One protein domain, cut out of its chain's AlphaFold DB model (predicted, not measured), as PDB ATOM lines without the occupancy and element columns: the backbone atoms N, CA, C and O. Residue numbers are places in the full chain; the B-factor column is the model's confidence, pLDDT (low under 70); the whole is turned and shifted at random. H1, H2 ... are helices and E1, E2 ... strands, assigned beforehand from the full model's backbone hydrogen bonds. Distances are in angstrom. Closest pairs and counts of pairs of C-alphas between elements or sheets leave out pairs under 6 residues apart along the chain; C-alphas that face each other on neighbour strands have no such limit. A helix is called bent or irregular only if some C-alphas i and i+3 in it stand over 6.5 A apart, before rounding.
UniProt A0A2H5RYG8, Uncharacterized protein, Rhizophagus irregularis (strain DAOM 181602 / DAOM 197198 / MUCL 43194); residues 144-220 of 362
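This is residues 144 to 220 of the 362 residues of an uncharacterized protein of Rhizophagus irregularis (strain DAOM 181602 / DAOM 197198 / MUCL 43194) (UniProt A0A2H5RYG8). A two-stranded hairpin, E1 and E2, lies in the middle of a loose, elongated structure, with the long helix H1 running beside it near E2 and a corner of two helices, H2 and H3, beyond the end of the hairpin at Leu 184 and Asn 201. The long link of residues 160 to 172 runs from H1 to H2, and the hairpin's loop lies at the opposite end from H2 and H3. The printed part has 77 residues, with three named helices and two named strands in the order H1, H2, E1, E2, H3; the sheet E1 - E2 is antiparallel and the class is mostly helix. The whole is loose, with a radius of gyration of the C-alphas of 14.4 A, and spans 44 by 26 by 17 A.

H1, residues 144 to 159, touches no helix. H1 and E2, residues 198 to 201, have their closest C-alphas at Ala 157 and Tyr 200, 7.8 A apart. H1 is apart from E1, residues 184 to 187. E1 and E2 form a hairpin, antiparallel with 145 degrees between their directions. Across it, N 199 and O 186 are within hydrogen-bond range at 2.8 A, as are N 201 and O 184 at 2.9 A. The closest C-alphas of E2 and H3, residues 206 to 219, are those of Asn 201 and Trp 208, 6.2 A apart. H2, residues 173 to 178, touches H3, which meets it with residues 212 to 216 alone. Their closest C-alphas, of Tyr 178 and Ser 216, are 5.7 A apart, and their lines are about perpendicular at 84 degrees. In H1 and H3 every O i to N i+4 pair is within hydrogen-bond range; in H2 it is 0 of 2, beside 2 of 3 O i to N i+3 pairs.

H1 begins at C-alpha 144, at (35.111, -15.519, 291.007), and is 23.1 A long. H2, 10.0 A long, is irregular, with C-alphas 174 and 177 7.0 A apart. E1 begins at C-alpha 184, at (58.073, -22.228, 290.629), and is 10.3 A long; E2 is 9.6 A long. H3 is 20.0 A long and ends at C-alpha 219, at (74.244, -23.818, 299.257).

The two C-alphas farthest apart are those of Glu 144 and Asn 220, at 44.1 A. The printed part has no cut. The link from H1 to H2 is long, that from E1 to E2 short, and those from H2 to E1 and from E2 to H3 are tight. The mean pLDDT of the printed part is 79.8, and residues 144 to 150 and 187 to 197 are under 70.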
ATOM      1  N   GLU A 144      35.266 -14.128 290.566       62.69
ATOM      2  CA  GLU A 144      35.111 -15.519 291.007       62.69
ATOM      3  C   GLU A 144      35.516 -16.515 289.907       62.69
ATOM      4  O   GLU A 144      36.276 -17.444 290.190       62.69
ATOM      5  N   GLU A 145      35.125 -16.279 288.650       61.59
ATOM      6  CA  GLU A 145      35.549 -17.099 287.502       61.59
ATOM      7  C   GLU A 145      37.073 -17.056 287.276       61.59
ATOM      8  O   GLU A 145      37.702 -18.095 287.057       61.59
ATOM      9  N   ILE A 146      37.700 -15.876 287.388       61.06
ATOM     10  CA  ILE A 146      39.166 -15.734 287.290       61.06
ATOM     11  C   ILE A 146      39.865 -16.497 288.427       61.06
ATOM     12  O   ILE A 146      40.876 -17.159 288.191       61.06
ATOM     13  N   GLY A 147      39.326 -16.431 289.650       61.09
ATOM     14  CA  GLY A 147      39.876 -17.127 290.814       61.09
ATOM     15  C   GLY A 147      39.793 -18.652 290.702       61.09
ATOM     16  O   GLY A 147      40.765 -19.342 291.008       61.09
ATOM     17  N   GLN A 148      38.669 -19.187 290.216       61.72
ATOM     18  CA  GLN A 148      38.492 -20.630 290.003       61.72
ATOM     19  C   GLN A 148      39.388 -21.159 288.879       61.72
ATOM     20  O   GLN A 148      40.058 -22.180 289.056       61.72
ATOM     21  N   GLY A 149      39.483 -20.426 287.764       64.44
ATOM     22  CA  GLY A 149      40.422 -20.749 286.691       64.44
ATOM     23  C   GLY A 149      41.873 -20.756 287.179       64.44
ATOM     24  O   GLY A 149      42.650 -21.618 286.767       64.44
ATOM     25  N   GLU A 150      42.237 -19.846 288.095       66.12
ATOM     26  CA  GLU A 150      43.589 -19.776 288.651       66.12
ATOM     27  C   GLU A 150      43.985 -20.997 289.487       66.12
ATOM     28  O   GLU A 150      45.118 -21.480 289.404       66.12
ATOM     29  N   ILE A 151      43.052 -21.508 290.285       71.50
ATOM     30  CA  ILE A 151      43.270 -22.687 291.123       71.50
ATOM     31  C   ILE A 151      43.478 -23.923 290.241       71.50
ATOM     32  O   ILE A 151      44.445 -24.663 290.437       71.50
ATOM     33  N   GLN A 152      42.643 -24.090 289.213       78.25
ATOM     34  CA  GLN A 152      42.672 -25.267 288.348       78.25
ATOM     35  C   GLN A 152      43.995 -25.406 287.576       78.25
ATOM     36  O   GLN A 152      44.631 -26.461 287.625       78.25
ATOM     37  N   TRP A 153      44.476 -24.346 286.910       76.56
ATOM     38  CA  TRP A 153      45.719 -24.451 286.128       76.56
ATOM     39  C   TRP A 153      46.955 -24.678 287.014       76.56
ATOM     40  O   TRP A 153      47.938 -25.282 286.575       76.56
ATOM     41  N   ARG A 154      46.933 -24.223 288.275       78.44
ATOM     42  CA  ARG A 154      48.021 -24.480 289.232       78.44
ATOM     43  C   ARG A 154      48.064 -25.923 289.691       78.44
ATOM     44  O   ARG A 154      49.156 -26.479 289.783       78.44
ATOM     45  N   GLU A 155      46.912 -26.512 289.989       82.50
ATOM     46  CA  GLU A 155      46.820 -27.927 290.351       82.50
ATOM     47  C   GLU A 155      47.325 -28.809 289.205       82.50
ATOM     48  O   GLU A 155      48.132 -29.713 289.430       82.50
ATOM     49  N   GLU A 156      46.957 -28.482 287.965       84.31
ATOM     50  CA  GLU A 156      47.481 -29.147 286.770       84.31
ATOM     51  C   GLU A 156      49.001 -28.974 286.624       84.31
ATOM     52  O   GLU A 156      49.712 -29.947 286.357       84.31
ATOM     53  N   ALA A 157      49.524 -27.764 286.851       81.94
ATOM     54  CA  ALA A 157      50.959 -27.489 286.792       81.94
ATOM     55  C   ALA A 157      51.757 -28.227 287.882       81.94
ATOM     56  O   ALA A 157      52.907 -28.590 287.645       81.94
ATOM     57  N   ILE A 158      51.169 -28.456 289.062       85.06
ATOM     58  CA  ILE A 158      51.771 -29.257 290.139       85.06
ATOM     59  C   ILE A 158      51.745 -30.740 289.784       85.06
ATOM     60  O   ILE A 158      52.769 -31.411 289.908       85.06
ATOM     61  N   LYS A 159      50.602 -31.245 289.314       86.75
ATOM     62  CA  LYS A 159      50.420 -32.660 288.974       86.75
ATOM     63  C   LYS A 159      51.351 -33.112 287.847       86.75
ATOM     64  O   LYS A 159      51.865 -34.224 287.896       86.75
ATOM     65  N   ASN A 160      51.588 -32.240 286.869       84.50
ATOM     66  CA  ASN A 160      52.394 -32.531 285.682       84.50
ATOM     67  C   ASN A 160      53.793 -31.890 285.731       84.50
ATOM     68  O   ASN A 160      54.410 -31.672 284.689       84.50
ATOM     69  N   TYR A 161      54.297 -31.538 286.918       86.56
ATOM     70  CA  TYR A 161      55.593 -30.877 287.028       86.56
ATOM     71  C   TYR A 161      56.747 -31.836 286.710       86.56
ATOM     72  O   TYR A 161      57.089 -32.713 287.503       86.56
ATOM     73  N   ASN A 162      57.402 -31.612 285.573       86.44
ATOM     74  CA  ASN A 162      58.720 -32.160 285.285       86.44
ATOM     75  C   ASN A 162      59.778 -31.153 285.768       86.44
ATOM     76  O   ASN A 162      59.718 -30.003 285.352       86.44
ATOM     77  N   PRO A 163      60.729 -31.509 286.649       84.69
ATOM     78  CA  PRO A 163      61.781 -30.590 287.083       84.69
ATOM     79  C   PRO A 163      62.834 -30.313 286.002       84.69
ATOM     80  O   PRO A 163      63.591 -29.352 286.132       84.69
ATOM     81  N   LEU A 164      62.903 -31.137 284.955       86.94
ATOM     82  CA  LEU A 164      63.829 -30.956 283.843       86.94
ATOM     83  C   LEU A 164      63.149 -30.198 282.689       86.94
ATOM     84  O   LEU A 164      61.945 -30.349 282.486       86.94
ATOM     85  N   PRO A 165      63.891 -29.355 281.951       86.12
ATOM     86  CA  PRO A 165      63.388 -28.733 280.733       86.12
ATOM     87  C   PRO A 165      63.054 -29.796 279.689       86.12
ATOM     88  O   PRO A 165      63.741 -30.807 279.588       86.12
ATOM     89  N   ASP A 166      62.003 -29.539 278.912       79.88
ATOM     90  CA  ASP A 166      61.541 -30.462 277.867       79.88
ATOM     91  C   ASP A 166      62.371 -30.367 276.575       79.88
ATOM     92  O   ASP A 166      62.307 -31.258 275.734       79.88
ATOM     93  N   ASP A 167      63.148 -29.292 276.425       75.56
ATOM     94  CA  ASP A 167      64.093 -29.108 275.323       75.56
ATOM     95  C   ASP A 167      65.437 -29.774 275.665       75.56
ATOM     96  O   ASP A 167      65.790 -29.875 276.843       75.56
ATOM     97  N   ASP A 168      66.253 -30.088 274.647       76.88
ATOM     98  CA  ASP A 168      67.648 -30.574 274.758       76.88
ATOM     99  C   ASP A 168      68.619 -29.508 275.326       76.88
ATOM    100  O   ASP A 168      69.767 -29.341 274.904       76.88
ATOM    101  N   THR A 169      68.150 -28.718 276.287       83.62
ATOM    102  CA  THR A 169      68.921 -27.697 276.974       83.62
ATOM    103  C   THR A 169      69.914 -28.381 277.899       83.62
ATOM    104  O   THR A 169      69.544 -28.978 278.909       83.62
ATOM    105  N   TYR A 170      71.200 -28.246 277.584       85.19
ATOM    106  CA  TYR A 170      72.267 -28.729 278.448       85.19
ATOM    107  C   TYR A 170      72.193 -28.078 279.839       85.19
ATOM    108  O   TYR A 170      72.257 -26.853 279.979       85.19
ATOM    109  N   ILE A 171      72.114 -28.914 280.876       88.00
ATOM    110  CA  ILE A 171      72.242 -28.505 282.275       88.00
ATOM    111  C   ILE A 171      73.573 -29.034 282.795       88.00
ATOM    112  O   ILE A 171      73.816 -30.239 282.804       88.00
ATOM    113  N   HIS A 172      74.427 -28.128 283.268       89.44
ATOM    114  CA  HIS A 172      75.695 -28.520 283.874       89.44
ATOM    115  C   HIS A 172      75.440 -29.421 285.106       89.44
ATOM    116  O   HIS A 172      74.634 -29.028 285.956       89.44
ATOM    117  N   PRO A 173      76.137 -30.567 285.267       91.38
ATOM    118  CA  PRO A 173      75.887 -31.529 286.349       91.38
ATOM    119  C   PRO A 173      75.868 -30.920 287.756       91.38
ATOM    120  O   PRO A 173      75.059 -31.307 288.594       91.38
ATOM    121  N   PHE A 174      76.699 -29.898 287.981       92.44
ATOM    122  CA  PHE A 174      76.722 -29.107 289.218       92.44
ATOM    123  C   PHE A 174      75.350 -28.544 289.630       92.44
ATOM    124  O   PHE A 174      75.074 -28.425 290.817       92.44
ATOM    125  N   PHE A 175      74.483 -28.187 288.678       91.62
ATOM    126  CA  PHE A 175      73.174 -27.600 288.976       91.62
ATOM    127  C   PHE A 175      72.094 -28.630 289.301       91.62
ATOM    128  O   PHE A 175      71.106 -28.262 289.934       91.62
ATOM    129  N   ILE A 176      72.274 -29.896 288.911       90.69
ATOM    130  CA  ILE A 176      71.258 -30.951 289.046       90.69
ATOM    131  C   ILE A 176      70.755 -31.099 290.495       90.69
ATOM    132  O   ILE A 176      69.538 -31.115 290.686       90.69
ATOM    133  N   PRO A 177      71.619 -31.119 291.532       92.12
ATOM    134  CA  PRO A 177      71.165 -31.250 292.919       92.12
ATOM    135  C   PRO A 177      70.329 -30.065 293.425       92.12
ATOM    136  O   PRO A 177      69.612 -30.201 294.414       92.12
ATOM    137  N   TYR A 178      70.422 -28.904 292.772       92.19
ATOM    138  CA  TYR A 178      69.777 -27.655 293.193       92.19
ATOM    139  C   TYR A 178      68.483 -27.355 292.430       92.19
ATOM    140  O   TYR A 178      67.879 -26.294 292.615       92.19
ATOM    141  N   ILE A 179      68.051 -28.268 291.559       91.19
ATOM    142  CA  ILE A 179      66.795 -28.140 290.828       91.19
ATOM    143  C   ILE A 179      65.615 -28.293 291.795       91.19
ATOM    144  O   ILE A 179      65.544 -29.233 292.589       91.19
ATOM    145  N   SER A 180      64.658 -27.366 291.710       87.12
ATOM    146  CA  SER A 180      63.433 -27.438 292.508       87.12
ATOM    147  C   SER A 180      62.604 -28.660 292.123       87.12
ATOM    148  O   SER A 180      62.246 -28.821 290.956       87.12
ATOM    149  N   LYS A 181      62.229 -29.465 293.124       86.00
ATOM    150  CA  LYS A 181      61.278 -30.583 292.981       86.00
ATOM    151  C   LYS A 181      59.823 -30.122 292.862       86.00
ATOM    152  O   LYS A 181      58.979 -30.910 292.459       86.00
ATOM    153  N   SER A 182      59.552 -28.858 293.184       85.31
ATOM    154  CA  SER A 182      58.221 -28.257 293.103       85.31
ATOM    155  C   SER A 182      58.188 -27.137 292.057       85.31
ATOM    156  O   SER A 182      59.188 -26.427 291.896       85.31
ATOM    157  N   PRO A 183      57.052 -26.929 291.372       85.62
ATOM    158  CA  PRO A 183      56.895 -25.859 290.392       85.62
ATOM    159  C   PRO A 183      57.108 -24.468 290.993       85.62
ATOM    160  O   PRO A 183      56.698 -24.173 292.117       85.62
ATOM    161  N   LEU A 184      57.749 -23.590 290.214       84.75
ATOM    162  CA  LEU A 184      58.073 -22.228 290.629       84.75
ATOM    163  C   LEU A 184      56.984 -21.247 290.189       84.75
ATOM    164  O   LEU A 184      56.810 -20.979 288.995       84.75
ATOM    165  N   PHE A 185      56.308 -20.645 291.163       83.62
ATOM    166  CA  PHE A 185      55.305 -19.605 290.947       83.62
ATOM    167  C   PHE A 185      55.815 -18.259 291.468       83.62
ATOM    168  O   PHE A 185      56.206 -18.150 292.628       83.62
ATOM    169  N   TYR A 186      55.788 -17.220 290.634       74.75
ATOM    170  CA  TYR A 186      56.173 -15.862 291.035       74.75
ATOM    171  C   TYR A 186      54.985 -14.913 290.954       74.75
ATOM    172  O   TYR A 186      54.236 -14.929 289.979       74.75
ATOM    173  N   LYS A 187      54.841 -14.046 291.959       69.62
ATOM    174  CA  LYS A 187      53.818 -12.998 291.979       69.62
ATOM    175  C   LYS A 187      54.130 -11.960 290.900       69.62
ATOM    176  O   LYS A 187      55.210 -11.375 290.893       69.62
ATOM    177  N   LYS A 188      53.185 -11.727 289.992       65.38
ATOM    178  CA  LYS A 188      53.376 -10.881 288.807       65.38
ATOM    179  C   LYS A 188      53.410  -9.389 289.142       65.38
ATOM    180  O   LYS A 188      54.102  -8.648 288.462       65.38
ATOM    181  N   ASN A 189      52.707  -8.961 290.200       58.44
ATOM    182  CA  ASN A 189      52.680  -7.575 290.677       58.44
ATOM    183  C   ASN A 189      52.487  -7.495 292.199       58.44
ATOM    184  O   ASN A 189      51.520  -8.036 292.735       58.44
ATOM    185  N   HIS A 190      53.340  -6.739 292.898       54.94
ATOM    186  CA  HIS A 190      53.136  -6.414 294.319       54.94
ATOM    187  C   HIS A 190      51.942  -5.469 294.556       54.94
ATOM    188  O   HIS A 190      51.401  -5.451 295.656       54.94
ATOM    189  N   TYR A 191      51.497  -4.746 293.520       51.66
ATOM    190  CA  TYR A 191      50.435  -3.733 293.586       51.66
ATOM    191  C   TYR A 191      49.035  -4.236 293.204       51.66
ATOM    192  O   TYR A 191      48.098  -3.439 293.165       51.66
ATOM    193  N   SER A 192      48.867  -5.530 292.906       48.66
ATOM    194  CA  SER A 192      47.531  -6.079 292.659       48.66
ATOM    195  C   SER A 192      46.712  -6.029 293.952       48.66
ATOM    196  O   SER A 192      46.963  -6.796 294.881       48.66
ATOM    197  N   LYS A 193      45.762  -5.090 294.023       49.25
ATOM    198  CA  LYS A 193      44.789  -4.955 295.120       49.25
ATOM    199  C   LYS A 193      43.672  -6.008 295.057       49.25
ATOM    200  O   LYS A 193      42.921  -6.125 296.017       49.25
ATOM    201  N   PHE A 194      43.579  -6.766 293.963       46.28
ATOM    202  CA  PHE A 194      42.521  -7.742 293.708       46.28
ATOM    203  C   PHE A 194      43.132  -9.002 293.087       46.28
ATOM    204  O   PHE A 194      43.520  -8.986 291.924       46.28
ATOM    205  N   GLY A 195      43.258 -10.070 293.875       53.41
ATOM    206  CA  GLY A 195      43.803 -11.351 293.418       53.41
ATOM    207  C   GLY A 195      45.327 -11.347 293.274       53.41
ATOM    208  O   GLY A 195      45.944 -10.425 292.730       53.41
ATOM    209  N   VAL A 196      45.974 -12.375 293.813       55.22
ATOM    210  CA  VAL A 196      47.415 -12.548 293.654       55.22
ATOM    211  C   VAL A 196      47.632 -13.263 292.321       55.22
ATOM    212  O   VAL A 196      47.530 -14.471 292.291       55.22
ATOM    213  N   ASP A 197      47.919 -12.538 291.235       63.28
ATOM    214  CA  ASP A 197      48.274 -13.144 289.935       63.28
ATOM    215  C   ASP A 197      49.665 -13.794 290.070       63.28
ATOM    216  O   ASP A 197      50.682 -13.087 290.173       63.28
ATOM    217  N   TYR A 198      49.724 -15.127 290.156       70.62
ATOM    218  CA  TYR A 198      50.989 -15.861 290.092       70.62
ATOM    219  C   TYR A 198      51.236 -16.371 288.678       70.62
ATOM    220  O   TYR A 198      50.384 -16.977 288.039       70.62
ATOM    221  N   LYS A 199      52.473 -16.219 288.218       79.88
ATOM    222  CA  LYS A 199      52.951 -16.779 286.961       79.88
ATOM    223  C   LYS A 199      53.768 -18.038 287.232       79.88
ATOM    224  O   LYS A 199      54.766 -17.976 287.956       79.88
ATOM    225  N   TYR A 200      53.382 -19.154 286.619       83.94
ATOM    226  CA  TYR A 200      54.207 -20.361 286.583       83.94
ATOM    227  C   TYR A 200      55.403 -20.190 285.651       83.94
ATOM    228  O   TYR A 200      55.280 -19.688 284.530       83.94
ATOM    229  N   ASN A 201      56.573 -20.597 286.135       83.75
ATOM    230  CA  ASN A 201      57.809 -20.603 285.368       83.75
ATOM    231  C   ASN A 201      58.180 -22.045 285.052       83.75
ATOM    232  O   ASN A 201      58.621 -22.792 285.929       83.75
ATOM    233  N   ARG A 202      58.012 -22.407 283.780       84.50
ATOM    234  CA  ARG A 202      58.417 -23.708 283.254       84.50
ATOM    235  C   ARG A 202      59.937 -23.894 283.417       84.50
ATOM    236  O   ARG A 202      60.685 -22.918 283.232       84.50
ATOM    237  N   PRO A 203      60.406 -25.109 283.746       89.19
ATOM    238  CA  PRO A 203      61.822 -25.454 283.670       89.19
ATOM    239  C   PRO A 203      62.442 -25.077 282.323       89.19
ATOM    240  O   PRO A 203      61.775 -25.099 281.292       89.19
ATOM    241  N   GLY A 204      63.707 -24.656 282.338       85.69
ATOM    242  CA  GLY A 204      64.412 -24.155 281.148       85.69
ATOM    243  C   GLY A 204      64.227 -22.662 280.861       85.69
ATOM    244  O   GLY A 204      65.021 -22.063 280.137       85.69
ATOM    245  N   THR A 205      63.240 -22.000 281.470       88.31
ATOM    246  CA  THR A 205      63.111 -20.539 281.348       88.31
ATOM    247  C   THR A 205      64.244 -19.806 282.078       88.31
ATOM    248  O   THR A 205      64.816 -20.300 283.050       88.31
ATOM    249  N   ARG A 206      64.544 -18.567 281.656       87.88
ATOM    250  CA  ARG A 206      65.569 -17.724 282.301       87.88
ATOM    251  C   ARG A 206      65.355 -17.583 283.812       87.88
ATOM    252  O   ARG A 206      66.312 -17.711 284.566       87.88
ATOM    253  N   ILE A 207      64.109 -17.354 284.233       87.38
ATOM    254  CA  ILE A 207      63.740 -17.167 285.646       87.38
ATOM    255  C   ILE A 207      63.973 -18.459 286.440       87.38
ATOM    256  O   ILE A 207      64.503 -18.413 287.546       87.38
ATOM    257  N   TRP A 208      63.637 -19.614 285.860       90.38
ATOM    258  CA  TRP A 208      63.915 -20.909 286.475       90.38
ATOM    259  C   TRP A 208      65.426 -21.139 286.646       90.38
ATOM    260  O   TRP A 208      65.875 -21.501 287.731       90.38
ATOM    261  N   PHE A 209      66.237 -20.827 285.631       91.56
ATOM    262  CA  PHE A 209      67.696 -20.915 285.742       91.56
ATOM    263  C   PHE A 209      68.283 -19.933 286.764       91.56
ATOM    264  O   PHE A 209      69.231 -20.279 287.469       91.56
ATOM    265  N   ASP A 210      67.742 -18.715 286.857       90.81
ATOM    266  CA  ASP A 210      68.136 -17.740 287.880       90.81
ATOM    267  C   ASP A 210      67.873 -18.281 289.289       90.81
ATOM    268  O   ASP A 210      68.741 -18.170 290.158       90.81
ATOM    269  N   PHE A 211      66.728 -18.938 289.498       91.44
ATOM    270  CA  PHE A 211      66.418 -19.606 290.757       91.44
ATOM    271  C   PHE A 211      67.435 -20.708 291.080       91.44
ATOM    272  O   PHE A 211      68.023 -20.688 292.161       91.44
ATOM    273  N   VAL A 212      67.705 -21.626 290.143       92.19
ATOM    274  CA  VAL A 212      68.658 -22.733 290.355       92.19
ATOM    275  C   VAL A 212      70.065 -22.206 290.658       92.19
ATOM    276  O   VAL A 212      70.701 -22.662 291.608       92.19
ATOM    277  N   ARG A 213      70.531 -21.180 289.930       92.62
ATOM    278  CA  ARG A 213      71.813 -20.505 290.209       92.62
ATOM    279  C   ARG A 213      71.849 -19.875 291.596       92.62
ATOM    280  O   ARG A 213      72.872 -19.918 292.276       92.62
ATOM    281  N   GLN A 214      70.758 -19.240 292.009       92.62
ATOM    282  CA  GLN A 214      70.691 -18.610 293.319       92.62
ATOM    283  C   GLN A 214      70.727 -19.660 294.435       92.62
ATOM    284  O   GLN A 214      71.431 -19.457 295.422       92.62
ATOM    285  N   GLN A 215      70.020 -20.781 294.269       92.12
ATOM    286  CA  GLN A 215      70.054 -21.891 295.222       92.12
ATOM    287  C   GLN A 215      71.444 -22.519 295.307       92.12
ATOM    288  O   GLN A 215      71.970 -22.685 296.405       92.12
ATOM    289  N   SER A 216      72.085 -22.780 294.165       93.56
ATOM    290  CA  SER A 216      73.426 -23.366 294.143       93.56
ATOM    291  C   SER A 216      74.462 -22.459 294.810       93.56
ATOM    292  O   SER A 216      75.276 -22.937 295.591       93.56
ATOM    293  N   ARG A 217      74.405 -21.140 294.566       92.56
ATOM    294  CA  ARG A 217      75.298 -20.161 295.215       92.56
ATOM    295  C   ARG A 217      75.091 -20.096 296.724       92.56
ATOM    296  O   ARG A 217      76.062 -20.009 297.465       92.56
ATOM    297  N   LYS A 218      73.833 -20.133 297.177       93.00
ATOM    298  CA  LYS A 218      73.497 -20.118 298.608       93.00
ATOM    299  C   LYS A 218      73.972 -21.383 299.322       93.00
ATOM    300  O   LYS A 218      74.418 -21.291 300.457       93.00
ATOM    301  N   ALA A 219      73.870 -22.537 298.668       93.31
ATOM    302  CA  ALA A 219      74.244 -23.818 299.257       93.31
ATOM    303  C   ALA A 219      75.756 -24.098 299.190       93.31
ATOM    304  O   ALA A 219      76.319 -24.637 300.137       93.31
ATOM    305  N   ASN A 220      76.415 -23.752 298.080       92.62
ATOM    306  CA  ASN A 220      77.841 -23.989 297.863       92.62
ATOM    307  C   ASN A 220      78.451 -22.901 296.963       92.62
ATOM    308  O   ASN A 220      78.650 -23.097 295.762       92.62
TER     309      ASN A 220